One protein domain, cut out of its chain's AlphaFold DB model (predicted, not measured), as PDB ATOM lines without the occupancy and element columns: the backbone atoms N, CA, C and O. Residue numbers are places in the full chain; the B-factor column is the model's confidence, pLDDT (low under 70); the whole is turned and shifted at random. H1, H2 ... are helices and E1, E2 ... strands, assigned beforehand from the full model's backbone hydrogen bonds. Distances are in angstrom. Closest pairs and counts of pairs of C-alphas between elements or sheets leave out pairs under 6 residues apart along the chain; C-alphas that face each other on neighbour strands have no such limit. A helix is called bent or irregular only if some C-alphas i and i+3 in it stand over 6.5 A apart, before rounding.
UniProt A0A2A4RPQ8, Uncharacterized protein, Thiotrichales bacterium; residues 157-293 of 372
ATOM      1  N   PHE A 157     -10.601  -9.041 -38.024       98.25
ATOM      2  CA  PHE A 157      -9.706  -9.246 -36.880       98.25
ATOM      3  C   PHE A 157     -10.459  -9.390 -35.545       98.25
ATOM      4  O   PHE A 157     -11.618  -8.988 -35.408       98.25
ATOM      5  N   THR A 158      -9.823 -10.027 -34.559       96.81
ATOM      6  CA  THR A 158     -10.352 -10.159 -33.189       96.81
ATOM      7  C   THR A 158     -10.135  -8.888 -32.381       96.81
ATOM      8  O   THR A 158      -9.208  -8.133 -32.658       96.81
ATOM      9  N   ASP A 159     -10.929  -8.675 -31.328       95.62
ATOM     10  CA  ASP A 159     -10.756  -7.511 -30.448       95.62
ATOM     11  C   ASP A 159      -9.330  -7.439 -29.876       95.62
ATOM     12  O   ASP A 159      -8.738  -6.364 -29.814       95.62
ATOM     13  N   ILE A 160      -8.736  -8.587 -29.531       96.50
ATOM     14  CA  ILE A 160      -7.351  -8.665 -29.045       96.50
ATOM     15  C   ILE A 160      -6.370  -8.214 -30.135       96.50
ATOM     16  O   ILE A 160      -5.532  -7.351 -29.876       96.50
ATOM     17  N   ALA A 161      -6.498  -8.740 -31.357       97.75
ATOM     18  CA  ALA A 161      -5.648  -8.363 -32.485       97.75
ATOM     19  C   ALA A 161      -5.765  -6.867 -32.825       97.75
ATOM     20  O   ALA A 161      -4.750  -6.197 -33.013       97.75
ATOM     21  N   VAL A 162      -6.986  -6.322 -32.828       98.12
ATOM     22  CA  VAL A 162      -7.250  -4.889 -33.034       98.12
ATOM     23  C   VAL A 162      -6.532  -4.048 -31.980       98.12
ATOM     24  O   VAL A 162      -5.842  -3.085 -32.319       98.12
ATOM     25  N   GLN A 163      -6.648  -4.412 -30.701       97.12
ATOM     26  CA  GLN A 163      -6.008  -3.667 -29.617       97.12
ATOM     27  C   GLN A 163      -4.478  -3.741 -29.683       97.12
ATOM     28  O   GLN A 163      -3.814  -2.725 -29.472       97.12
ATOM     29  N   LEU A 164      -3.906  -4.903 -30.012       97.56
ATOM     30  CA  LEU A 164      -2.462  -5.045 -30.229       97.56
ATOM     31  C   LEU A 164      -1.987  -4.180 -31.405       97.56
ATOM     32  O   LEU A 164      -1.005  -3.448 -31.272       97.56
ATOM     33  N   PHE A 165      -2.712  -4.204 -32.527       98.25
ATOM     34  CA  PHE A 165      -2.389  -3.421 -33.717       98.25
ATOM     35  C   PHE A 165      -2.372  -1.915 -33.433       98.25
ATOM     36  O   PHE A 165      -1.395  -1.237 -33.764       98.25
ATOM     37  N   LEU A 166      -3.411  -1.396 -32.775       96.12
ATOM     38  CA  LEU A 166      -3.538   0.035 -32.485       96.12
ATOM     39  C   LEU A 166      -2.535   0.526 -31.432       96.12
ATOM     40  O   LEU A 166      -2.049   1.650 -31.536       96.12
ATOM     41  N   ARG A 167      -2.172  -0.315 -30.454       95.12
ATOM     42  CA  ARG A 167      -1.116  -0.003 -29.470       95.12
ATOM     43  C   ARG A 167       0.288  -0.043 -30.075       95.12
ATOM     44  O   ARG A 167       1.179   0.631 -29.575       95.12
ATOM     45  N   GLY A 168       0.486  -0.802 -31.152       91.25
ATOM     46  CA  GLY A 168       1.772  -0.967 -31.832       91.25
ATOM     47  C   GLY A 168       2.181   0.181 -32.764       91.25
ATOM     48  O   GLY A 168       2.966  -0.066 -33.674       91.25
ATOM     49  N   ASN A 169       1.645   1.395 -32.586       89.94
ATOM     50  CA  ASN A 169       1.907   2.583 -33.419       89.94
ATOM     51  C   ASN A 169       1.579   2.426 -34.919       89.94
ATOM     52  O   ASN A 169       2.153   3.113 -35.756       89.94
ATOM     53  N   ASN A 170       0.610   1.581 -35.279       96.12
ATOM     54  CA  ASN A 170       0.232   1.342 -36.681       96.12
ATOM     55  C   ASN A 170      -0.906   2.256 -37.178       96.12
ATOM     56  O   ASN A 170      -1.607   1.916 -38.132       96.12
ATOM     57  N   ASN A 171      -1.120   3.407 -36.526       94.94
ATOM     58  CA  ASN A 171      -2.222   4.318 -36.854       94.94
ATOM     59  C   ASN A 171      -2.124   4.860 -38.285       94.94
ATOM     60  O   ASN A 171      -3.140   4.940 -38.968       94.94
ATOM     61  N   ASP A 172      -0.920   5.173 -38.763       97.31
ATOM     62  CA  ASP A 172      -0.737   5.705 -40.116       97.31
ATOM     63  C   ASP A 172      -1.147   4.690 -41.187       97.31
ATOM     64  O   ASP A 172      -1.857   5.048 -42.123       97.31
ATOM     65  N   LEU A 173      -0.811   3.410 -40.989       98.56
ATOM     66  CA  LEU A 173      -1.177   2.328 -41.902       98.56
ATOM     67  C   LEU A 173      -2.701   2.152 -42.006       98.56
ATOM     68  O   LEU A 173      -3.245   2.102 -43.109       98.56
ATOM     69  N   ILE A 174      -3.417   2.103 -40.876       98.38
ATOM     70  CA  ILE A 174      -4.885   1.974 -40.903       98.38
ATOM     71  C   ILE A 174      -5.572   3.254 -41.395       98.38
ATOM     72  O   ILE A 174      -6.587   3.171 -42.085       98.38
ATOM     73  N   ASN A 175      -5.009   4.434 -41.120       98.25
ATOM     74  CA  ASN A 175      -5.515   5.699 -41.651       98.25
ATOM     75  C   ASN A 175      -5.352   5.770 -43.179       98.25
ATOM     76  O   ASN A 175      -6.250   6.236 -43.880       98.25
ATOM     77  N   GLU A 176      -4.220   5.300 -43.708       98.50
ATOM     78  CA  GLU A 176      -3.957   5.186 -45.145       98.50
ATOM     79  C   GLU A 176      -4.928   4.209 -45.812       98.50
ATOM     80  O   GLU A 176      -5.591   4.570 -46.787       98.50
ATOM     81  N   PHE A 177      -5.094   3.014 -45.236       98.81
ATOM     82  CA  PHE A 177      -6.079   2.044 -45.712       98.81
ATOM     83  C   PHE A 177      -7.494   2.631 -45.685       98.81
ATOM     84  O   PHE A 177      -8.214   2.559 -46.680       98.81
ATOM     85  N   GLY A 178      -7.866   3.302 -44.592       98.31
ATOM     86  CA  GLY A 178      -9.148   3.982 -44.439       98.31
ATOM     87  C   GLY A 178      -9.399   5.061 -45.496       98.31
ATOM     88  O   GLY A 178     -10.534   5.195 -45.962       98.31
ATOM     89  N   ARG A 179      -8.365   5.795 -45.931       98.19
ATOM     90  CA  ARG A 179      -8.470   6.773 -47.030       98.19
ATOM     91  C   ARG A 179      -8.816   6.099 -48.355       98.19
ATOM     92  O   ARG A 179      -9.781   6.511 -48.992       98.19
ATOM     93  N   VAL A 180      -8.070   5.062 -48.739       98.38
ATOM     94  CA  VAL A 180      -8.303   4.324 -49.995       98.38
ATOM     95  C   VAL A 180      -9.658   3.618 -49.966       98.38
ATOM     96  O   VAL A 180     -10.427   3.701 -50.920       98.38
ATOM     97  N   TYR A 181      -9.990   2.981 -48.842       98.50
ATOM     98  CA  TYR A 181     -11.295   2.373 -48.602       98.50
ATOM     99  C   TYR A 181     -12.429   3.401 -48.788       98.50
ATOM    100  O   TYR A 181     -13.387   3.137 -49.514       98.50
ATOM    101  N   SER A 182     -12.282   4.608 -48.226       97.38
ATOM    102  CA  SER A 182     -13.281   5.682 -48.342       97.38
ATOM    103  C   SER A 182     -13.441   6.217 -49.769       97.38
ATOM    104  O   SER A 182     -14.517   6.702 -50.107       97.38
ATOM    105  N   THR A 183     -12.403   6.152 -50.613       96.69
ATOM    106  CA  THR A 183     -12.500   6.549 -52.030       96.69
ATOM    107  C   THR A 183     -13.516   5.694 -52.779       96.69
ATOM    108  O   THR A 183     -14.294   6.230 -53.563       96.69
ATOM    109  N   PHE A 184     -13.533   4.385 -52.524       97.75
ATOM    110  CA  PHE A 184     -14.537   3.495 -53.098       97.75
ATOM    111  C   PHE A 184     -15.878   3.618 -52.369       97.75
ATOM    112  O   PHE A 184     -16.907   3.748 -53.018       97.75
ATOM    113  N   GLU A 185     -15.871   3.656 -51.032       96.69
ATOM    114  CA  GLU A 185     -17.094   3.744 -50.218       96.69
ATOM    115  C   GLU A 185     -17.948   4.983 -50.544       96.69
ATOM    116  O   GLU A 185     -19.169   4.946 -50.436       96.69
ATOM    117  N   ARG A 186     -17.310   6.084 -50.957       96.62
ATOM    118  CA  ARG A 186     -17.972   7.348 -51.321       96.62
ATOM    119  C   ARG A 186     -18.154   7.535 -52.822       96.62
ATOM    120  O   ARG A 186     -18.508   8.633 -53.245       96.62
ATOM    121  N   ALA A 187     -17.870   6.523 -53.633       96.00
ATOM    122  CA  ALA A 187     -18.139   6.609 -55.058       96.00
ATOM    123  C   ALA A 187     -19.656   6.662 -55.287       96.00
ATOM    124  O   ALA A 187     -20.417   5.945 -54.632       96.00
ATOM    125  N   LYS A 188     -20.082   7.526 -56.210       94.56
ATOM    126  CA  LYS A 188     -21.493   7.809 -56.481       94.56
ATOM    127  C   LYS A 188     -21.806   7.656 -57.958       94.56
ATOM    128  O   LYS A 188     -20.902   7.819 -58.779       94.56
ATOM    129  N   SER A 189     -23.071   7.396 -58.262       94.38
ATOM    130  CA  SER A 189     -23.538   7.249 -59.638       94.38
ATOM    131  C   SER A 189     -23.434   8.553 -60.427       94.38
ATOM    132  O   SER A 189     -23.517   9.653 -59.879       94.38
ATOM    133  N   ILE A 190     -23.293   8.470 -61.743       92.94
ATOM    134  CA  ILE A 190     -23.318   9.639 -62.628       92.94
ATOM    135  C   ILE A 190     -24.703  10.288 -62.702       92.94
ATOM    136  O   ILE A 190     -24.804  11.462 -63.057       92.94
ATOM    137  N   ARG A 191     -25.759   9.548 -62.344       92.06
ATOM    138  CA  ARG A 191     -27.156  10.002 -62.373       92.06
ATOM    139  C   ARG A 191     -27.392  11.253 -61.523       92.06
ATOM    140  O   ARG A 191     -28.212  12.091 -61.892       92.06
ATOM    141  N   GLY A 192     -26.669  11.396 -60.413       93.44
ATOM    142  CA  GLY A 192     -26.823  12.527 -59.501       93.44
ATOM    143  C   GLY A 192     -27.945  12.339 -58.479       93.44
ATOM    144  O   GLY A 192     -28.408  11.227 -58.224       93.44
ATOM    145  N   PHE A 193     -28.364  13.452 -57.873       94.62
ATOM    146  CA  PHE A 193     -29.426  13.462 -56.871       94.62
ATOM    147  C   PHE A 193     -30.796  13.128 -57.463       94.62
ATOM    148  O   PHE A 193     -31.156  13.603 -58.540       94.62
ATOM    149  N   TYR A 194     -31.597  12.392 -56.700       93.62
ATOM    150  CA  TYR A 194     -33.000  12.132 -56.999       93.62
ATOM    151  C   TYR A 194     -33.829  12.055 -55.711       93.62
ATOM    152  O   TYR A 194     -33.290  11.933 -54.608       93.62
ATOM    153  N   THR A 195     -35.149  12.170 -55.851       93.94
ATOM    154  CA  THR A 195     -36.089  12.100 -54.731       93.94
ATOM    155  C   THR A 195     -36.388  10.657 -54.347       93.94
ATOM    156  O   THR A 195     -36.582   9.790 -55.199       93.94
ATOM    157  N   VAL A 196     -36.468  10.419 -53.044       91.19
ATOM    158  CA  VAL A 196     -36.916   9.162 -52.436       91.19
ATOM    159  C   VAL A 196     -38.171   9.440 -51.608       91.19
ATOM    160  O   VAL A 196     -38.609  10.585 -51.514       91.19
ATOM    161  N   GLY A 197     -38.792   8.405 -51.038       87.38
ATOM    162  CA  GLY A 197     -40.101   8.542 -50.382       87.38
ATOM    163  C   GLY A 197     -40.157   9.571 -49.243       87.38
ATOM    164  O   GLY A 197     -41.231  10.084 -48.948       87.38
ATOM    165  N   ASP A 198     -39.021   9.868 -48.619       88.31
ATOM    166  CA  ASP A 198     -38.883  10.690 -47.417       88.31
ATOM    167  C   ASP A 198     -37.698  11.671 -47.481       88.31
ATOM    168  O   ASP A 198     -37.217  12.145 -46.449       88.31
ATOM    169  N   GLY A 199     -37.188  11.962 -48.681       92.38
ATOM    170  CA  GLY A 199     -35.980  12.764 -48.818       92.38
ATOM    171  C   GLY A 199     -35.380  12.805 -50.216       92.38
ATOM    172  O   GLY A 199     -36.054  12.613 -51.230       92.38
ATOM    173  N   ILE A 200     -34.070  13.032 -50.261       94.25
ATOM    174  CA  ILE A 200     -33.253  12.910 -51.472       94.25
ATOM    175  C   ILE A 200     -32.084  11.970 -51.220       94.25
ATOM    176  O   ILE A 200     -31.581  11.872 -50.098       94.25
ATOM    177  N   SER A 201     -31.606  11.331 -52.280       94.81
ATOM    178  CA  SER A 201     -30.389  10.531 -52.232       94.81
ATOM    179  C   SER A 201     -29.561  10.671 -53.500       94.81
ATOM    180  O   SER A 201     -30.005  11.227 -54.505       94.81
ATOM    181  N   TRP A 202     -28.336  10.167 -53.420       94.56
ATOM    182  CA  TRP A 202     -27.425   9.976 -54.531       94.56
ATOM    183  C   TRP A 202     -26.771   8.604 -54.358       94.56
ATOM    184  O   TRP A 202     -26.064   8.380 -53.372       94.56
ATOM    185  N   ASP A 203     -27.040   7.696 -55.300       93.00
ATOM    186  CA  ASP A 203     -26.700   6.280 -55.163       93.00
ATOM    187  C   ASP A 203     -25.207   6.051 -54.951       93.00
ATOM    188  O   ASP A 203     -24.364   6.521 -55.722       93.00
ATOM    189  N   ALA A 204     -24.895   5.276 -53.914       94.62
ATOM    190  CA  ALA A 204     -23.585   4.675 -53.739       94.62
ATOM    191  C   ALA A 204     -23.421   3.495 -54.705       94.62
ATOM    192  O   ALA A 204     -24.275   2.614 -54.747       94.62
ATOM    193  N   ILE A 205     -22.304   3.458 -55.437       95.44
ATOM    194  CA  ILE A 205     -22.083   2.464 -56.511       95.44
ATOM    195  C   ILE A 205     -21.222   1.272 -56.084       95.44
ATOM    196  O   ILE A 205     -21.080   0.305 -56.830       95.44
ATOM    197  N   PHE A 206     -20.602   1.353 -54.900       96.44
ATOM    198  CA  PHE A 206     -19.705   0.322 -54.390       96.44
ATOM    199  C   PHE A 206     -20.067  -0.142 -52.976       96.44
ATOM    200  O   PHE A 206     -20.140   0.638 -52.023       96.44
ATOM    201  N   CYS A 207     -20.207  -1.455 -52.817       95.31
ATOM    202  CA  CYS A 207     -20.400  -2.136 -51.551       95.31
ATOM    203  C   CYS A 207     -19.061  -2.623 -50.982       95.31
ATOM    204  O   CYS A 207     -18.614  -3.749 -51.192       95.31
ATOM    205  N   MET A 208     -18.430  -1.786 -50.161       97.19
ATOM    206  CA  MET A 208     -17.146  -2.140 -49.543       97.19
ATOM    207  C   MET A 208     -17.213  -3.308 -48.548       97.19
ATOM    208  O   MET A 208     -16.195  -3.925 -48.242       97.19
ATOM    209  N   ARG A 209     -18.411  -3.656 -48.064       95.88
ATOM    210  CA  ARG A 209     -18.620  -4.851 -47.236       95.88
ATOM    211  C   ARG A 209     -18.322  -6.128 -48.025       95.88
ATOM    212  O   ARG A 209     -17.798  -7.071 -47.441       95.88
ATOM    213  N   ASP A 210     -18.610  -6.157 -49.326       96.31
ATOM    214  CA  ASP A 210     -18.332  -7.342 -50.137       96.31
ATOM    215  C   ASP A 210     -16.845  -7.583 -50.272       96.31
ATOM    216  O   ASP A 210     -16.399  -8.682 -49.978       96.31
ATOM    217  N   ILE A 211     -16.048  -6.570 -50.613       98.06
ATOM    218  CA  ILE A 211     -14.611  -6.813 -50.759       98.06
ATOM    219  C   ILE A 211     -13.946  -7.186 -49.437       98.06
ATOM    220  O   ILE A 211     -13.072  -8.044 -49.429       98.06
ATOM    221  N   LEU A 212     -14.392  -6.630 -48.306       98.12
ATOM    222  CA  LEU A 212     -13.895  -7.065 -46.998       98.12
ATOM    223  C   LEU A 212     -14.275  -8.519 -46.668       98.12
ATOM    224  O   LEU A 212     -13.625  -9.128 -45.826       98.12
ATOM    225  N   ARG A 213     -15.309  -9.080 -47.308       97.25
ATOM    226  CA  ARG A 213     -15.697 -10.494 -47.192       97.25
ATOM    227  C   ARG A 213     -14.949 -11.386 -48.186       97.25
ATOM    228  O   ARG A 213     -14.456 -12.436 -47.792       97.25
ATOM    229  N   GLU A 214     -14.890 -10.981 -49.451       98.12
ATOM    230  CA  GLU A 214     -14.391 -11.811 -50.553       98.12
ATOM    231  C   GLU A 214     -12.862 -11.777 -50.681       98.12
ATOM    232  O   GLU A 214     -12.254 -12.795 -50.997       98.12
ATOM    233  N   LEU A 215     -12.205 -10.644 -50.403       98.12
ATOM    234  CA  LEU A 215     -10.748 -10.521 -50.535       98.12
ATOM    235  C   LEU A 215      -9.956 -11.499 -49.645       98.12
ATOM    236  O   LEU A 215      -9.053 -12.152 -50.165       98.12
ATOM    237  N   PRO A 216     -10.258 -11.670 -48.341       98.00
ATOM    238  CA  PRO A 216      -9.566 -12.690 -47.557       98.00
ATOM    239  C   PRO A 216      -9.854 -14.111 -48.061       98.00
ATOM    240  O   PRO A 216      -8.963 -14.953 -47.999       98.00
ATOM    241  N   ALA A 217     -11.053 -14.384 -48.593       97.31
ATOM    242  CA  ALA A 217     -11.393 -15.698 -49.146       97.31
ATOM    243  C   ALA A 217     -10.620 -15.986 -50.444       97.31
ATOM    244  O   ALA A 217     -10.179 -17.110 -50.670       97.31
ATOM    245  N   TRP A 218     -10.391 -14.953 -51.259       97.62
ATOM    246  CA  TRP A 218      -9.528 -15.019 -52.434       97.62
ATOM    247  C   TRP A 218      -8.091 -15.409 -52.060       97.62
ATOM    248  O   TRP A 218      -7.546 -16.351 -52.634       97.62
ATOM    249  N   TYR A 219      -7.506 -14.756 -51.049       96.81
ATOM    250  CA  TYR A 219      -6.169 -15.109 -50.559       96.81
ATOM    251  C   TYR A 219      -6.124 -16.501 -49.917       96.81
ATOM    252  O   TYR A 219      -5.175 -17.248 -50.146       96.81
ATOM    253  N   GLN A 220      -7.162 -16.890 -49.168       96.94
ATOM    254  CA  GLN A 220      -7.278 -18.235 -48.592       96.94
ATOM    255  C   GLN A 220      -7.258 -19.326 -49.670       96.94
ATOM    256  O   GLN A 220      -6.635 -20.369 -49.492       96.94
ATOM    257  N   ALA A 221      -7.913 -19.084 -50.808       96.25
ATOM    258  CA  ALA A 221      -7.947 -20.010 -51.937       96.25
ATOM    259  C   ALA A 221      -6.626 -20.069 -52.735       96.25
ATOM    260  O   ALA A 221      -6.563 -20.755 -53.754       96.25
ATOM    261  N   GLY A 222      -5.578 -19.361 -52.299       93.31
ATOM    262  CA  GLY A 222      -4.292 -19.279 -52.994       93.31
ATOM    263  C   GLY A 222      -4.274 -18.272 -54.147       93.31
ATOM    264  O   GLY A 222      -3.385 -18.334 -54.994       93.31
ATOM    265  N   GLY A 223      -5.250 -17.362 -54.207       92.06
ATOM    266  CA  GLY A 223      -5.239 -16.257 -55.157       92.06
ATOM    267  C   GLY A 223      -4.112 -15.266 -54.855       92.06
ATOM    268  O   GLY A 223      -3.861 -14.936 -53.699       92.06
ATOM    269  N   ASP A 224      -3.447 -14.775 -55.901       92.94
ATOM    270  CA  ASP A 224      -2.467 -13.682 -55.812       92.94
ATOM    271  C   ASP A 224      -3.193 -12.313 -55.796       92.94
ATOM    272  O   ASP A 224      -4.330 -12.203 -55.337       92.94
ATOM    273  N   TRP A 225      -2.596 -11.244 -56.320       96.25
ATOM    274  CA  TRP A 225      -3.263  -9.958 -56.504       96.25
ATOM    275  C   TRP A 225      -4.495 -10.060 -57.411       96.25
ATOM    276  O   TRP A 225      -4.419 -10.417 -58.588       96.25
ATOM    277  N   MET A 226      -5.644  -9.661 -56.873       97.50
ATOM    278  CA  MET A 226      -6.900  -9.561 -57.601       97.50
ATOM    279  C   MET A 226      -6.807  -8.468 -58.676       97.50
ATOM    280  O   MET A 226      -6.349  -7.348 -58.415       97.50
ATOM    281  N   THR A 227      -7.265  -8.769 -59.892       97.62
ATOM    282  CA  THR A 227      -7.336  -7.778 -60.978       97.62
ATOM    283  C   THR A 227      -8.352  -6.687 -60.644       97.62
ATOM    284  O   THR A 227      -9.272  -6.890 -59.850       97.62
ATOM    285  N   ALA A 228      -8.217  -5.510 -61.261       97.88
ATOM    286  CA  ALA A 228      -9.180  -4.429 -61.052       97.88
ATOM    287  C   ALA A 228     -10.579  -4.817 -61.540       97.88
ATOM    288  O   ALA A 228     -11.567  -4.468 -60.910       97.88
ATOM    289  N   GLU A 229     -10.646  -5.583 -62.623       97.00
ATOM    290  CA  GLU A 229     -11.864  -6.113 -63.219       97.00
ATOM    291  C   GLU A 229     -12.610  -7.017 -62.232       97.00
ATOM    292  O   GLU A 229     -13.798  -6.815 -61.986       97.00
ATOM    293  N   HIS A 230     -11.904  -7.951 -61.589       97.44
ATOM    294  CA  HIS A 230     -12.514  -8.833 -60.599       97.44
ATOM    295  C   HIS A 230     -12.890  -8.081 -59.313       97.44
ATOM    296  O   HIS A 230     -13.991  -8.254 -58.795       97.44
ATOM    297  N   PHE A 231     -12.020  -7.185 -58.836       98.31
ATOM    298  CA  PHE A 231     -12.271  -6.373 -57.643       98.31
ATOM    299  C   PHE A 231     -13.516  -5.494 -57.796       98.31
ATOM    300  O   PHE A 231     -14.369  -5.479 -56.913       98.31
ATOM    301  N   ILE A 232     -13.640  -4.777 -58.920       97.50
ATOM    302  CA  ILE A 232     -14.812  -3.946 -59.216       97.50
ATOM    303  C   ILE A 232     -16.057  -4.812 -59.412       97.50
ATOM    304  O   ILE A 232     -17.110  -4.468 -58.881       97.50
ATOM    305  N   GLY A 233     -15.927  -5.967 -60.071       96.19
ATOM    306  CA  GLY A 233     -17.014  -6.937 -60.200       96.19
ATOM    307  C   GLY A 233     -17.568  -7.420 -58.855       96.19
ATOM    308  O   GLY A 233     -18.768  -7.638 -58.747       96.19
ATOM    309  N   ILE A 234     -16.737  -7.520 -57.813       96.12
ATOM    310  CA  ILE A 234     -17.187  -7.877 -56.458       96.12
ATOM    311  C   ILE A 234     -17.950  -6.736 -55.784       96.12
ATOM    312  O   ILE A 234     -18.942  -6.992 -55.107       96.12
ATOM    313  N   ILE A 235     -17.466  -5.496 -55.905       95.69
ATOM    314  CA  ILE A 235     -18.017  -4.375 -55.132       95.69
ATOM    315  C   ILE A 235     -19.143  -3.629 -55.832       95.69
ATOM    316  O   ILE A 235     -19.781  -2.826 -55.161       95.69
ATOM    317  N   HIS A 236     -19.369  -3.805 -57.134       93.44
ATOM    318  CA  HIS A 236     -20.405  -3.040 -57.829       93.44
ATOM    319  C   HIS A 236     -21.805  -3.295 -57.248       93.44
ATOM    320  O   HIS A 236     -22.136  -4.411 -56.840       93.44
ATOM    321  N   SER A 237     -22.598  -2.231 -57.171       90.56
ATOM    322  CA  SER A 237     -24.004  -2.271 -56.773       90.56
ATOM    323  C   SER A 237     -24.915  -2.542 -57.968       90.56
ATOM    324  O   SER A 237     -24.548  -2.255 -59.108       90.56
ATOM    325  N   ASP A 238     -26.142  -2.972 -57.697       86.62
ATOM    326  CA  ASP A 238     -27.204  -3.095 -58.698       86.62
ATOM    327  C   ASP A 238     -27.651  -1.710 -59.215       86.62
ATOM    328  O   ASP A 238     -28.128  -1.596 -60.343       86.62
ATOM    329  N   TYR A 239     -27.455  -0.637 -58.433       83.06
ATOM    330  CA  TYR A 239     -27.680   0.746 -58.888       83.06
ATOM    331  C   TYR A 239     -26.644   1.290 -59.887       83.06
ATOM    332  O   TYR A 239     -26.856   2.368 -60.442       83.06
ATOM    333  N   ALA A 240     -25.499   0.625 -60.065       86.19
ATOM    334  CA  ALA A 240     -24.399   1.190 -60.838       86.19
ATOM    335  C   ALA A 240     -24.615   0.984 -62.344       86.19
ATOM    336  O   ALA A 240     -24.866  -0.130 -62.801       86.19
ATOM    337  N   GLU A 241     -24.465   2.047 -63.132       89.56
ATOM    338  CA  GLU A 241     -24.429   1.950 -64.592       89.56
ATOM    339  C   GLU A 241     -23.031   1.524 -65.077       89.56
ATOM    340  O   GLU A 241     -22.025   1.750 -64.403       89.56
ATOM    341  N   ASP A 242     -22.918   0.993 -66.299       89.06
ATOM    342  CA  ASP A 242     -21.622   0.591 -66.885       89.06
ATOM    343  C   ASP A 242     -20.576   1.721 -66.844       89.06
ATOM    344  O   ASP A 242     -19.384   1.498 -66.616       89.06
ATOM    345  N   LYS A 243     -21.036   2.966 -67.020       91.50
ATOM    346  CA  LYS A 243     -20.200   4.171 -66.953       91.50
ATOM    347  C   LYS A 243     -19.706   4.477 -65.535       91.50
ATOM    348  O   LYS A 243     -18.619   5.028 -65.382       91.50
ATOM    349  N   ASP A 244     -20.459   4.103 -64.501       91.12
ATOM    350  CA  ASP A 244     -20.056   4.280 -63.100       91.12
ATOM    351  C   ASP A 244     -18.870   3.375 -62.750       91.12
ATOM    352  O   ASP A 244     -17.931   3.767 -62.038       91.12
ATOM    353  N   VAL A 245     -18.874   2.160 -63.303       92.69
ATOM    354  CA  VAL A 245     -17.932   1.082 -62.979       92.69
ATOM    355  C   VAL A 245     -16.743   0.979 -63.942       92.69
ATOM    356  O   VAL A 245     -15.854   0.154 -63.731       92.69
ATOM    357  N   GLU A 246     -16.606   1.913 -64.889       93.31
ATOM    358  CA  GLU A 246     -15.499   1.948 -65.855       93.31
ATOM    359  C   GLU A 246     -14.097   1.912 -65.202       93.31
ATOM    360  O   GLU A 246     -13.742   2.683 -64.302       93.31
ATOM    361  N   ILE A 247     -13.242   1.003 -65.667       95.31
ATOM    362  CA  ILE A 247     -11.934   0.756 -65.053       95.31
ATOM    363  C   ILE A 247     -10.886   1.711 -65.627       95.31
ATOM    364  O   ILE A 247     -10.137   1.399 -66.553       95.31
ATOM    365  N   SER A 248     -10.792   2.887 -65.011       95.00
ATOM    366  CA  SER A 248      -9.758   3.873 -65.327       95.00
ATOM    367  C   SER A 248      -8.380   3.504 -64.755       95.00
ATOM    368  O   SER A 248      -8.247   2.764 -63.773       95.00
ATOM    369  N   SER A 249      -7.320   4.110 -65.298       96.56
ATOM    370  CA  SER A 249      -5.950   3.989 -64.767       96.56
ATOM    371  C   SER A 249      -5.841   4.400 -63.295       96.56
ATOM    372  O   SER A 249      -5.058   3.819 -62.542       96.56
ATOM    373  N   TYR A 250      -6.634   5.386 -62.862       95.75
ATOM    374  CA  TYR A 250      -6.715   5.778 -61.457       95.75
ATOM    375  C   TYR A 250      -7.320   4.658 -60.606       95.75
ATOM    376  O   TYR A 250      -6.716   4.267 -59.607       95.75
ATOM    377  N   ARG A 251      -8.448   4.080 -61.037       95.69
ATOM    378  CA  ARG A 251      -9.128   2.988 -60.327       95.69
ATOM    379  C   ARG A 251      -8.239   1.749 -60.210       95.69
ATOM    380  O   ARG A 251      -8.103   1.212 -59.116       95.69
ATOM    381  N   ARG A 252      -7.508   1.376 -61.270       98.06
ATOM    382  CA  ARG A 252      -6.498   0.294 -61.218       98.06
ATOM    383  C   ARG A 252      -5.403   0.544 -60.182       98.06
ATOM    384  O   ARG A 252      -4.962  -0.385 -59.508       98.06
ATOM    385  N   ARG A 253      -4.930   1.789 -60.048       98.06
ATOM    386  CA  ARG A 253      -3.958   2.148 -58.999       98.06
ATOM    387  C   ARG A 253      -4.576   2.038 -57.607       98.06
ATOM    388  O   ARG A 253      -3.940   1.452 -56.741       98.06
ATOM    389  N   GLN A 254      -5.796   2.541 -57.413       98.31
ATOM    390  CA  GLN A 254      -6.491   2.451 -56.125       98.31
ATOM    391  C   GLN A 254      -6.752   0.998 -55.710       98.31
ATOM    392  O   GLN A 254      -6.508   0.662 -54.559       98.31
ATOM    393  N   VAL A 255      -7.145   0.113 -56.636       98.56
ATOM    394  CA  VAL A 255      -7.341  -1.322 -56.348       98.56
ATOM    395  C   VAL A 255      -6.041  -1.991 -55.903       98.56
ATOM    396  O   VAL A 255      -6.020  -2.679 -54.884       98.56
ATOM    397  N   ARG A 256      -4.936  -1.782 -56.632       98.38
ATOM    398  CA  ARG A 256      -3.629  -2.335 -56.231       98.38
ATOM    399  C   ARG A 256      -3.197  -1.806 -54.870       98.38
ATOM    400  O   ARG A 256      -2.713  -2.566 -54.039       98.38
ATOM    401  N   TYR A 257      -3.400  -0.513 -54.636       98.56
ATOM    402  CA  TYR A 257      -2.995   0.108 -53.386       98.56
ATOM    403  C   TYR A 257      -3.841  -0.359 -52.196       98.56
ATOM    404  O   TYR A 257      -3.292  -0.654 -51.139       98.56
ATOM    405  N   PHE A 258      -5.151  -0.520 -52.396       98.75
ATOM    406  CA  PHE A 258      -6.059  -1.107 -51.413       98.75
ATOM    407  C   PHE A 258      -5.574  -2.486 -50.973       98.75
ATOM    408  O   PHE A 258      -5.420  -2.733 -49.780       98.75
ATOM    409  N   GLN A 259      -5.306  -3.371 -51.937       98.62
ATOM    410  CA  GLN A 259      -4.865  -4.733 -51.651       98.62
ATOM    411  C   GLN A 259      -3.501  -4.750 -50.954       98.62
ATOM    412  O   GLN A 259      -3.310  -5.499 -50.001       98.62
ATOM    413  N   HIS A 260      -2.569  -3.896 -51.385       98.62
ATOM    414  CA  HIS A 260      -1.253  -3.789 -50.760       98.62
ATOM    415  C   HIS A 260      -1.351  -3.400 -49.281       98.62
ATOM    416  O   HIS A 260      -0.777  -4.070 -48.425       98.62
ATOM    417  N   LEU A 261      -2.125  -2.357 -48.968       98.81
ATOM    418  CA  LEU A 261      -2.349  -1.914 -47.590       98.81
ATOM    419  C   LEU A 261      -3.100  -2.967 -46.767       98.81
ATOM    420  O   LEU A 261      -2.758  -3.192 -45.608       98.81
ATOM    421  N   TYR A 262      -4.090  -3.641 -47.364       98.69
ATOM    422  CA  TYR A 262      -4.800  -4.749 -46.724       98.69
ATOM    423  C   TYR A 262      -3.820  -5.847 -46.293       98.69
ATOM    424  O   TYR A 262      -3.828  -6.261 -45.135       98.69
ATOM    425  N   TRP A 263      -2.943  -6.282 -47.202       98.19
ATOM    426  CA  TRP A 263      -1.970  -7.334 -46.920       98.19
ATOM    427  C   TRP A 263      -0.932  -6.908 -45.877       98.19
ATOM    428  O   TRP A 263      -0.660  -7.663 -44.948       98.19
ATOM    429  N   GLN A 264      -0.438  -5.665 -45.934       98.44
ATOM    430  CA  GLN A 264       0.452  -5.123 -44.899       98.44
ATOM    431  C   GLN A 264      -0.185  -5.150 -43.503       98.44
ATOM    432  O   GLN A 264       0.490  -5.441 -42.513       98.44
ATOM    433  N   ILE A 265      -1.487  -4.861 -43.402       98.69
ATOM    434  CA  ILE A 265      -2.212  -4.970 -42.132       98.69
ATOM    435  C   ILE A 265      -2.270  -6.434 -41.678       98.69
ATOM    436  O   ILE A 265      -1.998  -6.698 -40.508       98.69
ATOM    437  N   VAL A 266      -2.576  -7.379 -42.577       98.31
ATOM    438  CA  VAL A 266      -2.589  -8.822 -42.268       98.31
ATOM    439  C   VAL A 266      -1.231  -9.278 -41.731       98.31
ATOM    440  O   VAL A 266      -1.177  -9.840 -40.640       98.31
ATOM    441  N   GLU A 267      -0.136  -8.977 -42.430       97.75
ATOM    442  CA  GLU A 267       1.225  -9.342 -42.008       97.75
ATOM    443  C   GLU A 267       1.577  -8.743 -40.643       97.75
ATOM    444  O   GLU A 267       2.152  -9.407 -39.775       97.75
ATOM    445  N   LYS A 268       1.190  -7.481 -40.414       98.31
ATOM    446  CA  LYS A 268       1.450  -6.822 -39.138       98.31
ATOM    447  C   LYS A 268       0.659  -7.455 -37.998       98.31
ATOM    448  O   LYS A 268       1.211  -7.643 -36.915       98.31
ATOM    449  N   VAL A 269      -0.611  -7.788 -38.221       98.25
ATOM    450  CA  VAL A 269      -1.444  -8.471 -37.223       98.25
ATOM    451  C   VAL A 269      -0.909  -9.875 -36.939       98.25
ATOM    452  O   VAL A 269      -0.805 -10.241 -35.769       98.25
ATOM    453  N   ALA A 270      -0.508 -10.630 -37.963       97.69
ATOM    454  CA  ALA A 270       0.083 -11.960 -37.811       97.69
ATOM    455  C   ALA A 270       1.343 -11.911 -36.936       97.69
ATOM    456  O   ALA A 270       1.451 -12.636 -35.950       97.69
ATOM    457  N   SER A 271       2.238 -10.957 -37.212       97.25
ATOM    458  CA  SER A 271       3.436 -10.718 -36.400       97.25
ATOM    459  C   SER A 271       3.107 -10.362 -34.944       97.25
ATOM    460  O   SER A 271       3.721 -10.903 -34.028       97.25
ATOM    461  N   LEU A 272       2.125  -9.486 -34.707       97.00
ATOM    462  CA  LEU A 272       1.738  -9.061 -33.353       97.00
ATOM    463  C   LEU A 272       1.033 -10.157 -32.545       97.00
ATOM    464  O   LEU A 272       1.060 -10.124 -31.316       97.00
ATOM    465  N   THR A 273       0.382 -11.098 -33.224       96.19
ATOM    466  CA  THR A 273      -0.349 -12.214 -32.607       96.19
ATOM    467  C   THR A 273       0.446 -13.518 -32.600       96.19
ATOM    468  O   THR A 273      -0.030 -14.507 -32.047       96.19
ATOM    469  N   ASN A 274       1.664 -13.508 -33.156       95.94
ATOM    470  CA  ASN A 274       2.518 -14.680 -33.337       95.94
ATOM    471  C   ASN A 274       1.799 -15.832 -34.068       95.94
ATOM    472  O   ASN A 274       1.919 -16.995 -33.684       95.94
ATOM    473  N   GLN A 275       1.022 -15.485 -35.095       95.44
ATOM    474  CA  GLN A 275       0.304 -16.421 -35.961       95.44
ATOM    475  C   GLN A 275       0.972 -16.499 -37.333       95.44
ATOM    476  O   GLN A 275       1.590 -15.537 -37.795       95.44
ATOM    477  N   VAL A 276       0.808 -17.627 -38.021       95.88
ATOM    478  CA  VAL A 276       1.178 -17.731 -39.437       95.88
ATOM    479  C   VAL A 276       0.117 -17.014 -40.280       95.88
ATOM    480  O   VAL A 276      -1.076 -17.144 -40.011       95.88
ATOM    481  N   ASN A 277       0.526 -16.294 -41.332       94.38
ATOM    482  CA  ASN A 277      -0.397 -15.540 -42.199       94.38
ATOM    483  C   ASN A 277      -1.584 -16.385 -42.698       94.38
ATOM    484  O   ASN A 277      -2.705 -15.891 -42.732       94.38
ATOM    485  N   ALA A 278      -1.349 -17.653 -43.054       94.44
ATOM    486  CA  ALA A 278      -2.398 -18.567 -43.511       94.44
ATOM    487  C   ALA A 278      -3.459 -18.839 -42.426       94.44
ATOM    488  O   ALA A 278      -4.652 -18.739 -42.697       94.44
ATOM    489  N   GLU A 279      -3.036 -19.093 -41.184       95.31
ATOM    490  CA  GLU A 279      -3.942 -19.333 -40.050       95.31
ATOM    491  C   GLU A 279      -4.760 -18.083 -39.709       95.31
ATOM    492  O   GLU A 279      -5.967 -18.161 -39.456       95.31
ATOM    493  N   LEU A 280      -4.115 -16.912 -39.746       97.50
ATOM    494  CA  LEU A 280      -4.797 -15.639 -39.541       97.50
ATOM    495  C   LEU A 280      -5.835 -15.395 -40.642       97.50
ATOM    496  O   LEU A 280      -6.960 -15.003 -40.341       97.50
ATOM    497  N   ILE A 281      -5.489 -15.642 -41.910       97.69
ATOM    498  CA  ILE A 281      -6.421 -15.505 -43.034       97.69
ATOM    499  C   ILE A 281      -7.625 -16.445 -42.869       97.69
ATOM    500  O   ILE A 281      -8.757 -15.988 -43.032       97.69
ATOM    501  N   ASP A 282      -7.430 -17.698 -42.449       96.56
ATOM    502  CA  ASP A 282      -8.531 -18.634 -42.171       96.56
ATOM    503  C   ASP A 282      -9.496 -18.115 -41.090       96.56
ATOM    504  O   ASP A 282     -10.720 -18.300 -41.166       96.56
ATOM    505  N   GLU A 283      -8.972 -17.465 -40.049       96.38
ATOM    506  CA  GLU A 283      -9.792 -16.804 -39.036       96.38
ATOM    507  C   GLU A 283     -10.517 -15.573 -39.591       96.38
ATOM    508  O   GLU A 283     -11.730 -15.422 -39.390       96.38
ATOM    509  N   VAL A 284      -9.792 -14.725 -40.317       98.06
ATOM    510  CA  VAL A 284     -10.303 -13.502 -40.934       98.06
ATOM    511  C   VAL A 284     -11.460 -13.818 -41.883       98.06
ATOM    512  O   VAL A 284     -12.510 -13.193 -41.752       98.06
ATOM    513  N   VAL A 285     -11.347 -14.834 -42.748       97.62
ATOM    514  CA  VAL A 285     -12.427 -15.271 -43.655       97.62
ATOM    515  C   VAL A 285     -13.701 -15.602 -42.883       97.62
ATOM    516  O   VAL A 285     -14.776 -15.066 -43.172       97.62
ATOM    517  N   ARG A 286     -13.598 -16.457 -41.856       95.56
ATOM    518  CA  ARG A 286     -14.764 -16.886 -41.066       95.56
ATOM    519  C   ARG A 286     -15.439 -15.711 -40.367       95.56
ATOM    520  O   ARG A 286     -16.667 -15.653 -40.307       95.56
ATOM    521  N   ARG A 287     -14.653 -14.779 -39.823       96.88
ATOM    522  CA  ARG A 287     -15.167 -13.608 -39.100       96.88
ATOM    523  C   ARG A 287     -15.757 -12.570 -40.055       96.88
ATOM    524  O   ARG A 287     -16.878 -12.117 -39.825       96.88
ATOM    525  N   ALA A 288     -15.066 -12.247 -41.146       96.62
ATOM    526  CA  ALA A 288     -15.518 -11.287 -42.151       96.62
ATOM    527  C   ALA A 288     -16.821 -11.730 -42.836       96.62
ATOM    528  O   ALA A 288     -17.706 -10.902 -43.048       96.62
ATOM    529  N   ALA A 289     -17.005 -13.032 -43.086       93.62
ATOM    530  CA  ALA A 289     -18.253 -13.583 -43.623       93.62
ATOM    531  C   ALA A 289     -19.477 -13.343 -42.719       93.62
ATOM    532  O   ALA A 289     -20.602 -13.211 -43.208       93.62
ATOM    533  N   VAL A 290     -19.265 -13.267 -41.401       92.50
ATOM    534  CA  VAL A 290     -20.309 -12.939 -40.421       92.50
ATOM    535  C   VAL A 290     -20.534 -11.433 -40.342       92.50
ATOM    536  O   VAL A 290     -21.674 -10.977 -40.411       92.50
ATOM    537  N   ILE A 291     -19.456 -10.663 -40.196       93.88
ATOM    538  CA  ILE A 291     -19.519  -9.216 -39.952       93.88
ATOM    539  C   ILE A 291     -20.058  -8.471 -41.184       93.88
ATOM    540  O   ILE A 291     -20.892  -7.571 -41.057       93.88
ATOM    541  N   ASN A 292     -19.629  -8.895 -42.375       93.94
ATOM    542  CA  ASN A 292     -19.992  -8.321 -43.670       93.94
ATOM    543  C   ASN A 292     -20.961  -9.221 -44.450       93.94
ATOM    544  O   ASN A 292     -20.905  -9.306 -45.682       93.94
ATOM    545  N   ARG A 293     -21.834  -9.939 -43.736       89.00
ATOM    546  CA  ARG A 293     -22.830 -10.821 -44.348       89.00
ATOM    547  C   ARG A 293     -23.664 -10.055 -45.381       89.00
ATOM    548  O   ARG A 293     -24.134  -8.952 -45.119       89.00
TER     549      ARG A 293
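Overview. This is residues 157 to 293 of the 372 residues of an uncharacterized protein of Thiotrichales bacterium (UniProt A0A2A4RPQ8). A body of crossed helices carries a thin arm that ends in a tiny strand hairpin, E1 and E2, of which residues 195 to 200 stick out free. In the body the long helix H5 has H2 packed along it, H1 across it near its last residues and H4 across it near its first, while H3 and H6 lie side by side and H6 meets H5 at a corner. The printed part has 137 residues, with six named helices and two named strands in the order H1, H2, E1, E2, H3, H4, H5, H6; the class is mostly helix, and the sheet, E1 - E2, is antiparallel. It is compact, with a radius of gyration of the C-alphas of 16.4 A, yet elongated, spanning 51 by 32 by 27 A.

Along the chain. H1, residues 159 to 167, begins at C-alpha 159 (-10.756, -7.511, -30.448). H2, residues 171 to 185, is 20.0 A long. E1, residues 194 to 196, and E2, residues 199 to 201, follow; C-alpha 195 is at (-36.089, 12.100, -54.731). H3, residues 208 to 220, is 18.9 A long and irregular, but only just: C-alphas 213 and 216 are 6.52 A apart. H4 is residues 228 to 235. H5, residues 249 to 273, is the longest helix at 36.4 A. H6, residues 277 to 291, is 20.3 A long and ends at C-alpha 291 (-19.519, -9.216, -39.952).

Arrangement. H5 is the hub, touching four helices, and the helix packing is mostly crossed. With residues 254 to 265 alone it touches H2, opposite ways at a steep tilt of 38 degrees; the closest C-alphas, of Phe 177 and Leu 261, are 5.8 A apart. With residues 268 to 273 alone it touches H1, about perpendicular at 78 degrees, closest at C-alphas Phe 165 and Val 269, 6.2 A. With residues 251 to 256 alone it touches H4, closest at C-alphas Ala 228 and Arg 252, 5.4 A. With residues 266 to 270 alone it touches residues 277 to 281 of H6, closest at C-alphas Ala 270 and Asn 277, 5.7 A. H3 and H6 touch, opposite ways at a shallow tilt of 31 degrees, closest at C-alphas Arg 213 and Ala 288, 5.1 A. In the hairpin of E1 and E2, N 194 and O 201 are 3.0 A apart and N 196 and O 199 2.9 A, within hydrogen-bond range. Every O i to N i+4 pair is within range in H1, H4 and H5; H2 has 10 of 11, H3 7 of 9 and H6 10 of 11.

Size, cuts and confidence. The two C-alphas farthest apart, of Thr 195 and Asn 274, are 51.6 A apart. The printed part has no cut. The link from H4 to H5, residues 236 to 248, is long. No printed residue is under 70 in pLDDT.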